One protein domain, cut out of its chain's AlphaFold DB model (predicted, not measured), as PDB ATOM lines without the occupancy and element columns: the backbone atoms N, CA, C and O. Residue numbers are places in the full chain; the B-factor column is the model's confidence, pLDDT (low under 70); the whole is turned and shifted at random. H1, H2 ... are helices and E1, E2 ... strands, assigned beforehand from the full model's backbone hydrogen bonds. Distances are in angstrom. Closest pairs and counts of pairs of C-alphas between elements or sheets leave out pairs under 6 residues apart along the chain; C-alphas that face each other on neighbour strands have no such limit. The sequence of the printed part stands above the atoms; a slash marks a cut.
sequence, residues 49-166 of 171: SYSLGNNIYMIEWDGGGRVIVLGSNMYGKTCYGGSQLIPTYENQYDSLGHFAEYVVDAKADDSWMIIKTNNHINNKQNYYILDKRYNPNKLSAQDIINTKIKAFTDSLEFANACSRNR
ATOM      1  N   SER A  49      43.260  32.501 -33.636       95.88
ATOM      2  CA  SER A  49      43.673  33.551 -34.568       95.88
ATOM      3  C   SER A  49      45.095  33.344 -35.074       95.88
ATOM      4  O   SER A  49      46.062  33.442 -34.324       95.88
ATOM      5  N   TYR A  50      45.229  33.098 -36.375       95.88
ATOM      6  CA  TYR A  50      46.500  32.796 -37.023       95.88
ATOM      7  C   TYR A  50      46.833  33.901 -38.023       95.88
ATOM      8  O   TYR A  50      46.158  34.066 -39.044       95.88
ATOM      9  N   SER A  51      47.876  34.683 -37.739       95.31
ATOM     10  CA  SER A  51      48.301  35.746 -38.650       95.31
ATOM     11  C   SER A  51      48.961  35.162 -39.895       95.31
ATOM     12  O   SER A  51      49.925  34.407 -39.804       95.31
ATOM     13  N   LEU A  52      48.477  35.567 -41.068       95.12
ATOM     14  CA  LEU A  52      49.063  35.218 -42.362       95.12
ATOM     15  C   LEU A  52      49.765  36.422 -43.013       95.12
ATOM     16  O   LEU A  52      50.142  36.368 -44.185       95.12
ATOM     17  N   GLY A  53      49.952  37.515 -42.263       93.38
ATOM     18  CA  GLY A  53      50.570  38.767 -42.708       93.38
ATOM     19  C   GLY A  53      49.650  39.665 -43.549       93.38
ATOM     20  O   GLY A  53      48.594  39.251 -44.016       93.38
ATOM     21  N   ASN A  54      50.054  40.924 -43.754       91.75
ATOM     22  CA  ASN A  54      49.281  41.956 -44.474       91.75
ATOM     23  C   ASN A  54      47.824  42.093 -43.997       91.75
ATOM     24  O   ASN A  54      46.911  42.196 -44.809       91.75
ATOM     25  N   ASN A  55      47.604  42.102 -42.676       93.56
ATOM     26  CA  ASN A  55      46.272  42.192 -42.062       93.56
ATOM     27  C   ASN A  55      45.296  41.070 -42.492       93.56
ATOM     28  O   ASN A  55      44.081  41.219 -42.375       93.56
ATOM     29  N   ILE A  56      45.816  39.948 -42.995       95.25
ATOM     30  CA  ILE A  56      45.038  38.758 -43.327       95.25
ATOM     31  C   ILE A  56      45.254  37.725 -42.225       95.25
ATOM     32  O   ILE A  56      46.389  37.467 -41.812       95.25
ATOM     33  N   TYR A  57      44.161  37.133 -41.762       96.12
ATOM     34  CA  TYR A  57      44.163  36.149 -40.688       96.12
ATOM     35  C   TYR A  57      43.358  34.930 -41.105       96.12
ATOM     36  O   TYR A  57      42.305  35.065 -41.728       96.12
ATOM     37  N   MET A  58      43.837  33.749 -40.733       96.50
ATOM     38  CA  MET A  58      42.970  32.587 -40.614       96.50
ATOM     39  C   MET A  58      42.369  32.608 -39.214       96.50
ATOM     40  O   MET A  58      43.098  32.746 -38.233       96.50
ATOM     41  N   ILE A  59      41.052  32.493 -39.127       95.44
ATOM     42  CA  ILE A  59      40.332  32.412 -37.861       95.44
ATOM     43  C   ILE A  59      39.637  31.059 -37.762       95.44
ATOM     44  O   ILE A  59      39.056  30.573 -38.734       95.44
ATOM     45  N   GLU A  60      39.728  30.454 -36.590       91.81
ATOM     46  CA  GLU A  60      39.064  29.217 -36.213       91.81
ATOM     47  C   GLU A  60      38.057  29.542 -35.115       91.81
ATOM     48  O   GLU A  60      38.434  29.832 -33.983       91.81
ATOM     49  N   TRP A  61      36.775  29.532 -35.477       79.12
ATOM     50  CA  TRP A  61      35.678  29.793 -34.553       79.12
ATOM     51  C   TRP A  61      34.879  28.527 -34.289       79.12
ATOM     52  O   TRP A  61      34.669  27.717 -35.199       79.12
ATOM     53  N   ASP A  62      34.406  28.384 -33.051       62.88
ATOM     54  CA  ASP A  62      33.641  27.225 -32.600       62.88
ATOM     55  C   ASP A  62      32.497  26.889 -33.571       62.88
ATOM     56  O   ASP A  62      31.578  27.676 -33.798       62.88
ATOM     57  N   GLY A  63      32.575  25.696 -34.169       64.56
ATOM     58  CA  GLY A  63      31.536  25.113 -35.025       64.56
ATOM     59  C   GLY A  63      31.445  25.642 -36.464       64.56
ATOM     60  O   GLY A  63      30.785  25.003 -37.279       64.56
ATOM     61  N   GLY A  64      32.112  26.752 -36.807       67.56
ATOM     62  CA  GLY A  64      31.988  27.434 -38.107       67.56
ATOM     63  C   GLY A  64      33.090  27.136 -39.127       67.56
ATOM     64  O   GLY A  64      33.126  27.775 -40.177       67.56
ATOM     65  N   GLY A  65      34.003  26.213 -38.805       83.38
ATOM     66  CA  GLY A  65      35.181  25.905 -39.616       83.38
ATOM     67  C   GLY A  65      36.175  27.068 -39.717       83.38
ATOM     68  O   GLY A  65      35.918  28.190 -39.286       83.38
ATOM     69  N   ARG A  66      37.358  26.797 -40.273       93.19
ATOM     70  CA  ARG A  66      38.375  27.838 -40.460       93.19
ATOM     71  C   ARG A  66      38.048  28.686 -41.681       93.19
ATOM     72  O   ARG A  66      37.690  28.143 -42.728       93.19
ATOM     73  N   VAL A  67      38.244  29.995 -41.577       95.25
ATOM     74  CA  VAL A  67      38.080  30.944 -42.688       95.25
ATOM     75  C   VAL A  67      39.242  31.933 -42.736       95.25
ATOM     76  O   VAL A  67      39.880  32.204 -41.723       95.25
ATOM     77  N   ILE A  68      39.517  32.486 -43.914       96.69
ATOM     78  CA  ILE A  68      40.458  33.584 -44.129       96.69
ATOM     79  C   ILE A  68      39.686  34.897 -44.164       96.69
ATOM     80  O   ILE A  68      38.745  35.049 -44.948       96.69
ATOM     81  N   VAL A  69      40.123  35.869 -43.369       95.62
ATOM     82  CA  VAL A  69      39.516  37.199 -43.284       95.62
ATOM     83  C   VAL A  69      40.545  38.306 -43.465       95.62
ATOM     84  O   VAL A  69      41.714  38.168 -43.101       95.62
ATOM     85  N   LEU A  70      40.082  39.440 -43.979       95.12
ATOM     86  CA  LEU A  70      40.743  40.726 -43.820       95.12
ATOM     87  C   LEU A  70      40.381  41.284 -42.438       95.12
ATOM     88  O   LEU A  70      39.231  41.664 -42.216       95.12
ATOM     89  N   GLY A  71      41.346  41.310 -41.517       94.56
ATOM     90  CA  GLY A  71      41.118  41.626 -40.108       94.56
ATOM     91  C   GLY A  71      40.577  43.039 -39.884       94.56
ATOM     92  O   GLY A  71      41.095  44.015 -40.430       94.56
ATOM     93  N   SER A  72      39.532  43.156 -39.066       94.12
ATOM     94  CA  SER A  72      38.949  44.446 -38.661       94.12
ATOM     95  C   SER A  72      38.540  44.495 -37.188       94.12
ATOM     96  O   SER A  72      38.515  45.577 -36.604       94.12
ATOM     97  N   ASN A  73      38.272  43.345 -36.569       94.94
ATOM     98  CA  ASN A  73      38.009  43.218 -35.142       94.94
ATOM     99  C   ASN A  73      39.243  42.628 -34.450       94.94
ATOM    100  O   ASN A  73      39.451  41.413 -34.475       94.94
ATOM    101  N   MET A  74      40.067  43.502 -33.875       94.69
ATOM    102  CA  MET A  74      41.336  43.149 -33.243       94.69
ATOM    103  C   MET A  74      41.295  43.447 -31.745       94.69
ATOM    104  O   MET A  74      40.886  44.536 -31.339       94.69
ATOM    105  N   TYR A  75      41.815  42.528 -30.935       94.69
ATOM    106  CA  TYR A  75      42.144  42.773 -29.534       94.69
ATOM    107  C   TYR A  75      43.559  42.267 -29.254       94.69
ATOM    108  O   TYR A  75      43.868  41.099 -29.468       94.69
ATOM    109  N   GLY A  76      44.451  43.165 -28.833       93.00
ATOM    110  CA  GLY A  76      45.876  42.846 -28.769       93.00
ATOM    111  C   GLY A  76      46.420  42.462 -30.148       93.00
ATOM    112  O   GLY A  76      46.414  43.282 -31.068       93.00
ATOM    113  N   LYS A  77      46.890  41.219 -30.289       94.06
ATOM    114  CA  LYS A  77      47.330  40.624 -31.564       94.06
ATOM    115  C   LYS A  77      46.353  39.585 -32.119       94.06
ATOM    116  O   LYS A  77      46.607  39.043 -33.193       94.06
ATOM    117  N   THR A  78      45.249  39.330 -31.427       95.88
ATOM    118  CA  THR A  78      44.213  38.395 -31.859       95.88
ATOM    119  C   THR A  78      43.226  39.096 -32.779       95.88
ATOM    120  O   THR A  78      42.638  40.124 -32.435       95.88
ATOM    121  N   CYS A  79      43.033  38.529 -33.965       95.62
ATOM    122  CA  CYS A  79      41.938  38.868 -34.862       95.62
ATOM    123  C   CYS A  79      40.735  37.985 -34.546       95.62
ATOM    124  O   CYS A  79      40.798  36.769 -34.732       95.62
ATOM    125  N   TYR A  80      39.634  38.611 -34.146       94.12
ATOM    126  CA  TYR A  80      38.365  37.942 -33.892       94.12
ATOM    127  C   TYR A  80      37.388  38.028 -35.068       94.12
ATOM    128  O   TYR A  80      36.357  37.362 -35.117       94.12
ATOM    129  N   GLY A  81      37.663  38.879 -36.043       93.25
ATOM    130  CA  GLY A  81      36.728  39.057 -37.133       93.25
ATOM    131  C   GLY A  81      37.231  40.025 -38.171       93.25
ATOM    132  O   GLY A  81      38.185  40.778 -37.969       93.25
ATOM    133  N   GLY A  82      36.565  39.977 -39.307       93.31
ATOM    134  CA  GLY A  82      37.016  40.655 -40.495       93.31
ATOM    135  C   GLY A  82      36.048  40.459 -41.638       93.31
ATOM    136  O   GLY A  82      35.096  39.683 -41.550       93.31
ATOM    137  N   SER A  83      36.318  41.150 -42.735       93.94
ATOM    138  CA  SER A  83      35.635  40.854 -43.985       93.94
ATOM    139  C   SER A  83      36.163  39.532 -44.533       93.94
ATOM    140  O   SER A  83      37.363  39.376 -44.753       93.94
ATOM    141  N   GLN A  84      35.266  38.574 -44.724       93.62
ATOM    142  CA  GLN A  84      35.612  37.234 -45.169       93.62
ATOM    143  C   GLN A  84      36.122  37.224 -46.612       93.62
ATOM    144  O   GLN A  84      35.564  37.892 -47.480       93.62
ATOM    145  N   LEU A  85      37.199  36.472 -46.849       95.56
ATOM    146  CA  LEU A  85      37.849  36.332 -48.152       95.56
ATOM    147  C   LEU A  85      37.706  34.910 -48.702       95.56
ATOM    148  O   LEU A  85      37.287  34.745 -49.847       95.56
ATOM    149  N   ILE A  86      38.080  33.891 -47.916       95.75
ATOM    150  CA  ILE A  86      38.068  32.483 -48.346       95.75
ATOM    151  C   ILE A  86      37.570  31.572 -47.212       95.75
ATOM    152  O   ILE A  86      38.117  31.637 -46.115       95.75
ATOM    153  N   PRO A  87      36.623  30.661 -47.482       93.62
ATOM    154  CA  PRO A  87      35.718  30.707 -48.633       93.62
ATOM    155  C   PRO A  87      34.913  32.013 -48.617       93.62
ATOM    156  O   PRO A  87      34.841  32.674 -47.584       93.62
ATOM    157  N   THR A  88      34.323  32.425 -49.738       91.19
ATOM    158  CA  THR A  88      33.349  33.531 -49.700       91.19
ATOM    159  C   THR A  88      32.133  33.110 -48.875       91.19
ATOM    160  O   THR A  88      31.923  31.915 -48.656       91.19
ATOM    161  N   TYR A  89      31.332  34.064 -48.402       85.19
ATOM    162  CA  TYR A  89      30.179  33.757 -47.550       85.19
ATOM    163  C   TYR A  89      29.215  32.760 -48.220       85.19
ATOM    164  O   TYR A  89      28.765  31.802 -47.598       85.19
ATOM    165  N   GLU A  90      28.988  32.922 -49.523       85.81
ATOM    166  CA  GLU A  90      28.127  32.068 -50.349       85.81
ATOM    167  C   GLU A  90      28.685  30.654 -50.556       85.81
ATOM    168  O   GLU A  90      27.932  29.743 -50.884       85.81
ATOM    169  N   ASN A  91      29.997  30.468 -50.396       86.69
ATOM    170  CA  ASN A  91      30.642  29.158 -50.477       86.69
ATOM    171  C   ASN A  91      30.783  28.514 -49.090       86.69
ATOM    172  O   ASN A  91      30.776  27.289 -48.970       86.69
ATOM    173  N   GLN A  92      30.906  29.329 -48.037       86.50
ATOM    174  CA  GLN A  92      30.973  28.854 -46.658       86.50
ATOM    175  C   GLN A  92      29.655  28.223 -46.220       86.50
ATOM    176  O   GLN A  92      29.688  27.240 -45.484       86.50
ATOM    177  N   TYR A  93      28.523  28.769 -46.661       87.06
ATOM    178  CA  TYR A  93      27.199  28.294 -46.281       87.06
ATOM    179  C   TYR A  93      26.416  27.787 -47.494       87.06
ATOM    180  O   TYR A  93      26.471  28.379 -48.567       87.06
ATOM    181  N   ASP A  94      25.665  26.700 -47.328       83.69
ATOM    182  CA  ASP A  94      24.708  26.248 -48.336       83.69
ATOM    183  C   ASP A  94      23.462  27.159 -48.381       83.69
ATOM    184  O   ASP A  94      23.285  28.079 -47.578       83.69
ATOM    185  N   SER A  95      22.546  26.893 -49.317       83.06
ATOM    186  CA  SER A  95      21.298  27.662 -49.454       83.06
ATOM    187  C   SER A  95      20.375  27.603 -48.228       83.06
ATOM    188  O   SER A  95      19.417  28.369 -48.152       83.06
ATOM    189  N   LEU A  96      20.614  26.668 -47.307       84.00
ATOM    190  CA  LEU A  96      19.863  26.475 -46.068       84.00
ATOM    191  C   LEU A  96      20.587  27.092 -44.859       84.00
ATOM    192  O   LEU A  96      20.063  27.042 -43.747       84.00
ATOM    193  N   GLY A  97      21.760  27.702 -45.067       81.31
ATOM    194  CA  GLY A  97      22.586  28.279 -44.013       81.31
ATOM    195  C   GLY A  97      23.410  27.247 -43.247       81.31
ATOM    196  O   GLY A  97      23.980  27.580 -42.208       81.31
ATOM    197  N   HIS A  98      23.490  26.001 -43.718       83.31
ATOM    198  CA  HIS A  98      24.409  25.035 -43.136       83.31
ATOM    199  C   HIS A  98      25.824  25.359 -43.560       83.31
ATOM    200  O   HIS A  98      26.074  25.763 -44.693       83.31
ATOM    201  N   PHE A  99      26.758  25.119 -42.651       83.62
ATOM    202  CA  PHE A  99      28.165  25.144 -42.985       83.62
ATOM    203  C   PHE A  99      28.431  24.227 -44.194       83.62
ATOM    204  O   PHE A  99      27.796  23.185 -44.322       83.62
ATOM    205  N   ALA A 100      29.372  24.576 -45.065       88.31
ATOM    206  CA  ALA A 100      29.701  23.807 -46.259       88.31
ATOM    207  C   ALA A 100      31.218  23.760 -46.464       88.31
ATOM    208  O   ALA A 100      31.837  22.711 -46.256       88.31
ATOM    209  N   GLU A 101      31.832  24.884 -46.829       92.38
ATOM    210  CA  GLU A 101      33.265  24.979 -47.115       92.38
ATOM    211  C   GLU A 101      34.057  25.586 -45.947       92.38
ATOM    212  O   GLU A 101      33.661  26.600 -45.378       92.38
ATOM    213  N   TYR A 102      35.204  24.986 -45.613       93.69
ATOM    214  CA  TYR A 102      36.193  25.492 -44.646       93.69
ATOM    215  C   TYR A 102      37.591  25.450 -45.247       93.69
ATOM    216  O   TYR A 102      37.909  24.605 -46.086       93.69
ATOM    217  N   VAL A 103      38.467  26.293 -44.714       95.44
ATOM    218  CA  VAL A 103      39.914  26.185 -44.874       95.44
ATOM    219  C   VAL A 103      40.431  24.963 -44.114       95.44
ATOM    220  O   VAL A 103      40.179  24.786 -42.925       95.44
ATOM    221  N   VAL A 104      41.184  24.113 -44.803       94.44
ATOM    222  CA  VAL A 104      41.900  22.982 -44.197       94.44
ATOM    223  C   VAL A 104      43.315  23.405 -43.827       94.44
ATOM    224  O   VAL A 104      43.774  23.116 -42.723       94.44
ATOM    225  N   ASP A 105      43.984  24.097 -44.747       94.50
ATOM    226  CA  ASP A 105      45.356  24.564 -44.581       94.50
ATOM    227  C   ASP A 105      45.569  25.878 -45.343       94.50
ATOM    228  O   ASP A 105      44.969  26.115 -46.399       94.50
ATOM    229  N   ALA A 106      46.429  26.733 -44.805       96.50
ATOM    230  CA  ALA A 106      46.820  27.994 -45.409       96.50
ATOM    231  C   ALA A 106      48.276  28.293 -45.063       96.50
ATOM    232  O   ALA A 106      48.677  28.269 -43.900       96.50
ATOM    233  N   LYS A 107      49.068  28.624 -46.082       96.12
ATOM    234  CA  LYS A 107      50.470  29.006 -45.922       96.12
ATOM    235  C   LYS A 107      50.748  30.289 -46.674       96.12
ATOM    236  O   LYS A 107      50.226  30.497 -47.769       96.12
ATOM    237  N   ALA A 108      51.573  31.140 -46.086       96.25
ATOM    238  CA  ALA A 108      51.859  32.460 -46.617       96.25
ATOM    239  C   ALA A 108      53.343  32.804 -46.491       96.25
ATOM    240  O   ALA A 108      54.005  32.407 -45.533       96.25
ATOM    241  N   ASP A 109      53.823  33.593 -47.443       94.88
ATOM    242  CA  ASP A 109      55.041  34.390 -47.347       94.88
ATOM    243  C   ASP A 109      54.683  35.880 -47.527       94.88
ATOM    244  O   ASP A 109      53.508  36.262 -47.465       94.88
ATOM    245  N   ASP A 110      55.667  36.754 -47.718       92.81
ATOM    246  CA  ASP A 110      55.430  38.196 -47.868       92.81
ATOM    247  C   ASP A 110      54.668  38.572 -49.152       92.81
ATOM    248  O   ASP A 110      53.976  39.593 -49.195       92.81
ATOM    249  N   SER A 111      54.774  37.757 -50.202       95.00
ATOM    250  CA  SER A 111      54.233  38.028 -51.538       95.00
ATOM    251  C   SER A 111      52.990  37.219 -51.874       95.00
ATOM    252  O   SER A 111      52.137  37.699 -52.619       95.00
ATOM    253  N   TRP A 112      52.871  36.008 -51.347       96.75
ATOM    254  CA  TRP A 112      51.881  35.031 -51.761       96.75
ATOM    255  C   TRP A 112      51.268  34.311 -50.573       96.75
ATOM    256  O   TRP A 112      51.849  34.185 -49.496       96.75
ATOM    257  N   MET A 113      50.074  33.791 -50.805       96.81
ATOM    258  CA  MET A 113      49.429  32.831 -49.932       96.81
ATOM    259  C   MET A 113      48.799  31.738 -50.783       96.81
ATOM    260  O   MET A 113      48.181  32.020 -51.812       96.81
ATOM    261  N   ILE A 114      48.956  30.496 -50.338       97.81
ATOM    262  CA  ILE A 114      48.240  29.345 -50.870       97.81
ATOM    263  C   ILE A 114      47.249  28.857 -49.820       97.81
ATOM    264  O   ILE A 114      47.580  28.765 -48.638       97.81
ATOM    265  N   ILE A 115      46.023  28.570 -50.249       97.75
ATOM    266  CA  ILE A 115      44.945  28.109 -49.373       97.75
ATOM    267  C   ILE A 115      44.354  26.833 -49.959       97.75
ATOM    268  O   ILE A 115      44.138  26.740 -51.168       97.75
ATOM    269  N   LYS A 116      44.091  25.857 -49.094       96.88
ATOM    270  CA  LYS A 116      43.353  24.642 -49.410       96.88
ATOM    271  C   LYS A 116      42.073  24.630 -48.594       96.88
ATOM    272  O   LYS A 116      42.119  24.751 -47.370       96.88
ATOM    273  N   THR A 117      40.946  24.432 -49.258       95.94
ATOM    274  CA  THR A 117      39.647  24.267 -48.608       95.94
ATOM    275  C   THR A 117      39.079  22.879 -48.868       95.94
ATOM    276  O   THR A 117      39.540  22.133 -49.739       95.94
ATOM    277  N   ASN A 118      38.073  22.519 -48.083       94.00
ATOM    278  CA  ASN A 118      37.266  21.335 -48.296       94.00
ATOM    279  C   ASN A 118      35.800  21.668 -48.035       94.00
ATOM    280  O   ASN A 118      35.479  22.418 -47.115       94.00
ATOM    281  N   ASN A 119      34.917  21.081 -48.827       91.19
ATOM    282  CA  ASN A 119      33.482  21.174 -48.647       91.19
ATOM    283  C   ASN A 119      32.973  19.860 -48.048       91.19
ATOM    284  O   ASN A 119      33.086  18.815 -48.681       91.19
ATOM    285  N   HIS A 120      32.424  19.872 -46.834       86.94
ATOM    286  CA  HIS A 120      32.011  18.623 -46.175       86.94
ATOM    287  C   HIS A 120      30.683  18.051 -46.690       86.94
ATOM    288  O   HIS A 120      30.375  16.900 -46.394       86.94
ATOM    289  N   ILE A 121      29.906  18.819 -47.462       86.06
ATOM    290  CA  ILE A 121      28.646  18.350 -48.055       86.06
ATOM    291  C   ILE A 121      28.939  17.466 -49.271       86.06
ATOM    292  O   ILE A 121      28.350  16.400 -49.430       86.06
ATOM    293  N   ASN A 122      29.852  17.902 -50.143       88.06
ATOM    294  CA  ASN A 122      30.141  17.224 -51.413       88.06
ATOM    295  C   ASN A 122      31.571  16.661 -51.522       88.06
ATOM    296  O   ASN A 122      31.923  16.113 -52.566       88.06
ATOM    297  N   ASN A 123      32.381  16.785 -50.466       85.81
ATOM    298  CA  ASN A 123      33.788  16.372 -50.391       85.81
ATOM    299  C   ASN A 123      34.696  16.977 -51.477       85.81
ATOM    300  O   ASN A 123      35.753  16.419 -51.785       85.81
ATOM    301  N   LYS A 124      34.303  18.106 -52.083       90.75
ATOM    302  CA  LYS A 124      35.146  18.809 -53.053       90.75
ATOM    303  C   LYS A 124      36.206  19.633 -52.337       90.75
ATOM    304  O   LYS A 124      35.910  20.368 -51.399       90.75
ATOM    305  N   GLN A 125      37.429  19.542 -52.845       94.56
ATOM    306  CA  GLN A 125      38.547  20.375 -52.423       94.56
ATOM    307  C   GLN A 125      38.769  21.484 -53.443       94.56
ATOM    308  O   GLN A 125      38.808  21.206 -54.642       94.56
ATOM    309  N   ASN A 126      38.966  22.709 -52.959       95.81
ATOM    310  CA  ASN A 126      39.389  23.832 -53.785       95.81
ATOM    311  C   ASN A 126      40.753  24.341 -53.313       95.81
ATOM    312  O   ASN A 126      41.166  24.158 -52.163       95.81
ATOM    313  N   TYR A 127      41.452  24.993 -54.230       97.25
ATOM    314  CA  TYR A 127      42.761  25.581 -54.009       97.25
ATOM    315  C   TYR A 127      42.724  27.048 -54.406       97.25
ATOM    316  O   TYR A 127      42.103  27.416 -55.402       97.25
ATOM    317  N   TYR A 128      43.425  27.886 -53.655       97.62
ATOM    318  CA  TYR A 128      43.465  29.318 -53.905       97.62
ATOM    319  C   TYR A 128      44.894  29.826 -53.878       97.62
ATOM    320  O   TYR A 128      45.714  29.378 -53.076       97.62
ATOM    321  N   ILE A 129      45.163  30.799 -54.741       97.69
ATOM    322  CA  ILE A 129      46.363  31.630 -54.702       97.69
ATOM    323  C   ILE A 129      45.907  33.061 -54.442       97.69
ATOM    324  O   ILE A 129      45.075  33.581 -55.189       97.69
ATOM    325  N   LEU A 130      46.472  33.697 -53.422       97.00
ATOM    326  CA  LEU A 130      46.260  35.107 -53.113       97.00
ATOM    327  C   LEU A 130      47.584  35.864 -53.280       97.00
ATOM    328  O   LEU A 130      48.583  35.535 -52.639       97.00
ATOM    329  N   ASP A 131      47.593  36.875 -54.151       96.00
ATOM    330  CA  ASP A 131      48.722  37.802 -54.325       96.00
ATOM    331  C   ASP A 131      48.681  38.877 -53.245       96.00
ATOM    332  O   ASP A 131      47.802  39.727 -53.304       96.00
ATOM    333  N   LYS A 132      49.621  38.872 -52.298       93.75
ATOM    334  CA  LYS A 132      49.678  39.794 -51.152       93.75
ATOM    335  C   LYS A 132      50.359  41.131 -51.455       93.75
ATOM    336  O   LYS A 132      50.413  41.984 -50.568       93.75
ATOM    337  N   ARG A 133      50.876  41.357 -52.667       92.94
ATOM    338  CA  ARG A 133      51.667  42.554 -53.033       92.94
ATOM    339  C   ARG A 133      50.775  43.758 -53.330       92.94
ATOM    340  O   ARG A 133      50.772  44.326 -54.420       92.94
ATOM    341  N   TYR A 134      49.979  44.139 -52.344       89.81
ATOM    342  CA  TYR A 134      49.096  45.294 -52.370       89.81
ATOM    343  C   TYR A 134      48.927  45.841 -50.953       89.81
ATOM    344  O   TYR A 134      49.256  45.180 -49.972       89.81
ATOM    345  N   ASN A 135      48.408  47.064 -50.838       85.12
ATOM    346  CA  ASN A 135      48.035  47.601 -49.537       85.12
ATOM    347  C   ASN A 135      46.593  47.168 -49.207       85.12
ATOM    348  O   ASN A 135      45.669  47.658 -49.864       85.12
ATOM    349  N   PRO A 136      46.384  46.293 -48.208       75.81
ATOM    350  CA  PRO A 136      45.065  45.765 -47.864       75.81
ATOM    351  C   PRO A 136      44.095  46.839 -47.365       75.81
ATOM    352  O   PRO A 136      42.897  46.710 -47.563       75.81
ATOM    353  N   ASN A 137      44.596  47.950 -46.818       76.00
ATOM    354  CA  ASN A 137      43.759  49.038 -46.302       76.00
ATOM    355  C   ASN A 137      43.189  49.943 -47.408       76.00
ATOM    356  O   ASN A 137      42.445  50.875 -47.116       76.00
ATOM    357  N   LYS A 138      43.579  49.725 -48.671       87.56
ATOM    358  CA  LYS A 138      43.127  50.522 -49.823       87.56
ATOM    359  C   LYS A 138      42.111  49.806 -50.709       87.56
ATOM    360  O   LYS A 138      41.595  50.432 -51.629       87.56
ATOM    361  N   LEU A 139      41.867  48.519 -50.477       90.94
ATOM    362  CA  LEU A 139      40.954  47.708 -51.276       90.94
ATOM    363  C   LEU A 139      39.847  47.164 -50.383       90.94
ATOM    364  O   LEU A 139      40.104  46.766 -49.248       90.94
ATOM    365  N   SER A 140      38.622  47.121 -50.903       93.25
ATOM    366  CA  SER A 140      37.551  46.394 -50.228       93.25
ATOM    367  C   SER A 140      37.817  44.885 -50.291       93.25
ATOM    368  O   SER A 140      38.548  44.403 -51.160       93.25
ATOM    369  N   ALA A 141      37.194  44.112 -49.399       92.69
ATOM    370  CA  ALA A 141      37.278  42.652 -49.460       92.69
ATOM    371  C   ALA A 141      36.793  42.101 -50.809       92.69
ATOM    372  O   ALA A 141      37.418  41.199 -51.359       92.69
ATOM    373  N   GLN A 142      35.749  42.705 -51.387       94.06
ATOM    374  CA  GLN A 142      35.246  42.310 -52.700       94.06
ATOM    375  C   GLN A 142      36.273  42.564 -53.811       94.06
ATOM    376  O   GLN A 142      36.462  41.711 -54.677       94.06
ATOM    377  N   ASP A 143      36.979  43.696 -53.773       95.12
ATOM    378  CA  ASP A 143      38.038  43.988 -54.745       95.12
ATOM    379  C   ASP A 143      39.197  42.999 -54.613       95.12
ATOM    380  O   ASP A 143      39.756  42.557 -55.617       95.12
ATOM    381  N   ILE A 144      39.551  42.614 -53.384       95.31
ATOM    382  CA  ILE A 144      40.577  41.599 -53.121       95.31
ATOM    383  C   ILE A 144      40.143  40.249 -53.699       95.31
ATOM    384  O   ILE A 144      40.903  39.653 -54.464       95.31
ATOM    385  N   ILE A 145      38.921  39.797 -53.398       95.38
ATOM    386  CA  ILE A 145      38.357  38.546 -53.926       95.38
ATOM    387  C   ILE A 145      38.389  38.549 -55.458       95.38
ATOM    388  O   ILE A 145      38.867  37.595 -56.065       95.38
ATOM    389  N   ASN A 146      37.962  39.645 -56.084       95.06
ATOM    390  CA  ASN A 146      37.828  39.725 -57.537       95.06
ATOM    391  C   ASN A 146      39.163  39.903 -58.277       95.06
ATOM    392  O   ASN A 146      39.263  39.534 -59.447       95.06
ATOM    393  N   THR A 147      40.177  40.513 -57.649       95.75
ATOM    394  CA  THR A 147      41.405  40.934 -58.356       95.75
ATOM    395  C   THR A 147      42.690  40.282 -57.861       95.75
ATOM    396  O   THR A 147      43.680  40.267 -58.598       95.75
ATOM    397  N   LYS A 148      42.714  39.766 -56.628       96.19
ATOM    398  CA  LYS A 148      43.920  39.226 -55.976       96.19
ATOM    399  C   LYS A 148      43.840  37.738 -55.686       96.19
ATOM    400  O   LYS A 148      44.891  37.127 -55.504       96.19
ATOM    401  N   ILE A 149      42.640  37.163 -55.677       96.88
ATOM    402  CA  ILE A 149      42.419  35.744 -55.407       96.88
ATOM    403  C   ILE A 149      42.123  35.012 -56.715       96.88
ATOM    404  O   ILE A 149      41.297  35.433 -57.520       96.88
ATOM    405  N   LYS A 150      42.808  33.889 -56.924       97.12
ATOM    406  CA  LYS A 150      42.518  32.936 -57.999       97.12
ATOM    407  C   LYS A 150      42.144  31.602 -57.381       97.12
ATOM    408  O   LYS A 150      42.916  31.080 -56.582       97.12
ATOM    409  N   ALA A 151      40.985  31.076 -57.763       96.31
ATOM    410  CA  ALA A 151      40.468  29.793 -57.305       96.31
ATOM    411  C   ALA A 151      40.683  28.705 -58.366       96.31
ATOM    412  O   ALA A 151      40.600  28.973 -59.565       96.31
ATOM    413  N   PHE A 152      40.931  27.483 -57.912       96.75
ATOM    414  CA  PHE A 152      41.181  26.307 -58.734       96.75
ATOM    415  C   PHE A 152      40.463  25.107 -58.117       96.75
ATOM    416  O   PHE A 152      40.561  24.870 -56.913       96.75
ATOM    417  N   THR A 153      39.771  24.330 -58.942       95.06
ATOM    418  CA  THR A 153      39.162  23.050 -58.544       95.06
ATOM    419  C   THR A 153      40.067  21.860 -58.873       95.06
ATOM    420  O   THR A 153      39.923  20.789 -58.288       95.06
ATOM    421  N   ASP A 154      41.026  22.046 -59.785       95.50
ATOM    422  CA  ASP A 154      42.009  21.045 -60.189       95.50
ATOM    423  C   ASP A 154      43.379  21.334 -59.548       95.50
ATOM    424  O   ASP A 154      43.963  22.414 -59.696       95.50
ATOM    425  N   SER A 155      43.913  20.339 -58.835       93.94
ATOM    426  CA  SER A 155      45.207  20.438 -58.149       93.94
ATOM    427  C   SER A 155      46.408  20.624 -59.091       93.94
ATOM    428  O   SER A 155      47.387  21.272 -58.718       93.94
ATOM    429  N   LEU A 156      46.347  20.089 -60.314       95.62
ATOM    430  CA  LEU A 156      47.392  20.215 -61.327       95.62
ATOM    431  C   LEU A 156      47.381  21.617 -61.941       95.62
ATOM    432  O   LEU A 156      48.442  22.214 -62.125       95.62
ATOM    433  N   GLU A 157      46.201  22.182 -62.204       97.19
ATOM    434  CA  GLU A 157      46.083  23.577 -62.647       97.19
ATOM    435  C   GLU A 157      46.608  24.552 -61.592       97.19
ATOM    436  O   GLU A 157      47.364  25.475 -61.919       97.19
ATOM    437  N   PHE A 158      46.274  24.305 -60.323       97.06
ATOM    438  CA  PHE A 158      46.810  25.044 -59.185       97.06
ATOM    439  C   PHE A 158      48.344  24.957 -59.116       97.06
ATOM    440  O   PHE A 158      49.017  25.988 -59.035       97.06
ATOM    441  N   ALA A 159      48.917  23.753 -59.212       95.88
ATOM    442  CA  ALA A 159      50.367  23.558 -59.182       95.88
ATOM    443  C   ALA A 159      51.067  24.270 -60.355       95.88
ATOM    444  O   ALA A 159      52.073  24.960 -60.168       95.88
ATOM    445  N   ASN A 160      50.490  24.189 -61.556       96.62
ATOM    446  CA  ASN A 160      50.977  24.903 -62.737       96.62
ATOM    447  C   ASN A 160      50.889  26.425 -62.564       96.62
ATOM    448  O   ASN A 160      51.763  27.160 -63.028       96.62
ATOM    449  N   ALA A 161      49.847  26.937 -61.906       96.69
ATOM    450  CA  ALA A 161      49.744  28.353 -61.573       96.69
ATOM    451  C   ALA A 161      50.803  28.781 -60.546       96.69
ATOM    452  O   ALA A 161      51.429  29.822 -60.750       96.69
ATOM    453  N   CYS A 162      51.064  27.981 -59.510       96.50
ATOM    454  CA  CYS A 162      52.131  28.249 -58.541       96.50
ATOM    455  C   CYS A 162      53.505  28.313 -59.222       96.50
ATOM    456  O   CYS A 162      54.226  29.297 -59.061       96.50
ATOM    457  N   SER A 163      53.818  27.330 -60.071       95.56
ATOM    458  CA  SER A 163      55.072  27.281 -60.834       95.56
ATOM    459  C   SER A 163      55.244  28.499 -61.753       95.56
ATOM    460  O   SER A 163      56.271  29.178 -61.712       95.56
ATOM    461  N   ARG A 164      54.201  28.866 -62.517       95.81
ATOM    462  CA  ARG A 164      54.224  30.056 -63.393       95.81
ATOM    463  C   ARG A 164      54.468  31.361 -62.635       95.81
ATOM    464  O   ARG A 164      55.123  32.251 -63.169       95.81
ATOM    465  N   ASN A 165      53.943  31.479 -61.416       93.62
ATOM    466  CA  ASN A 165      54.107  32.668 -60.577       93.62
ATOM    467  C   ASN A 165      55.346  32.607 -59.667       93.62
ATOM    468  O   ASN A 165      55.576  33.564 -58.930       93.62
ATOM    469  N   ARG A 166      56.152  31.534 -59.750       94.56
ATOM    470  CA  ARG A 166      57.336  31.295 -58.907       94.56
ATOM    471  C   ARG A 166      57.000  31.350 -57.412       94.56
ATOM    472  O   ARG A 166      57.645  32.059 -56.649       94.56
TER     473      ARG A 166
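AT A GLANCE: This is residues 49 to 166 of the 171 residues of an uncharacterized protein of Prevotella sp (UniProt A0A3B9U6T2). Two twisted sheets of four strands each sit partly face to face as a sandwich with crossed strands, E1 to E4 making one and E5 to E8 the other. Helix H3 covers the second sheet over E7 and E8, on the face turned away from the first sheet, while H2 lies over E4 of the first sheet and beside the second, and the single turn H1 lies near the crossing from sheet to sheet. The printed part has 118 residues with eight named strands and three named helices, in the order E1 E2 E3 E4 H1 E5 E6 E7 H2 E8 H3, a mixed class of helices and strands. Both sheets are antiparallel, with strands in the orders E1 - E2 - E3 - E4 and E5 - E6 - E7 - E8. The whole is compact, with a radius of gyration of the C-alphas of 13.8 A and spans of 38 by 38 by 21 A.

HOW THE PARTS SIT: Begin at E1, residues 49 to 51, which forms a hairpin with E2, residues 56 to 60; look for N 50 and O 58, 2.8 A apart. E2 forms the next hairpin with E3, residues 66 to 75, where N 69 and O 57 are 2.8 A apart. E3 forms a hairpin with E4, residues 78 to 86, with N 68 and O 86 at 2.7 A. These four strands are a meander, each the antiparallel neighbour of the one before, in a strongly twisted sheet. E3 bends by 94 degrees at residue 70 and E4 by 85 degrees at residue 83; the closest C-alphas of the edge strands E1 and E4, those of Ser 49 and Thr 78, are 5.6 A apart. H1, residues 89 to 92, only grazes both sheets. The second meander is E5, residues 101 to 108, E6, residues 112 to 119, and E7, residues 125 to 131. Find N 104 and O 116 at 2.8 A in the hairpin of E5 and E6, and N 128 and O 115 at 2.8 A in that of E6 and E7. E8, residues 149 to 152, is the antiparallel neighbour of E7, with N 127 and O 152 at 2.8 A. The parts of the two sheets that face each other are 10.1 A centre to centre, with strands at 61 degrees; the closest C-alphas of E3 and E5, those of Arg 66 and Val 103, are 5.0 A apart. H2, residues 141 to 148, lies over E4 at a height of 9.5 A and across the strands, at 66 degrees to E4 on the local plane; its closest C-alphas to E4 are those of Ala 141 and Ser 83, 6.0 A apart. It stands at the second sheet's level. H3, residues 155 to 164, is on the second sheet at a height of 9.3 A, along the strands at 4 degrees to E7 on the local plane; the closest C-alphas of H3 and E7, those of Phe 158 and Tyr 127, are 6.6 A apart, and the closest of H3 and E8, those of Phe 158 and Phe 152, are 5.8 A apart. H2 and H3 are apart. In H2 and H3 every O i to N i+4 pair is within hydrogen-bond range; H1 is too short for such a pair.

IN THESE COORDINATES: Find C-alpha 49 at (43.673, 33.551, -34.568), where E1 begins. E3 is 18.9 A long from first to last C-alpha, E4 18.6 A. Find C-alpha 101 at (33.265, 24.979, -47.115); E5 runs 20.0 A from there, E6 23.2 A and E7 20.3 A. H3 is 14.2 A long and ends at C-alpha 164, at (54.224, 30.056, -63.393).

THE WHOLE: The two C-alphas farthest apart, those of Leu 96 and Arg 166, are 39.9 A apart. The printed part has no cut, and no link is long. The mean pLDDT of the printed part is 92.2; look at residues 62 to 64, in the tight link of E2 to E3, for values under 70.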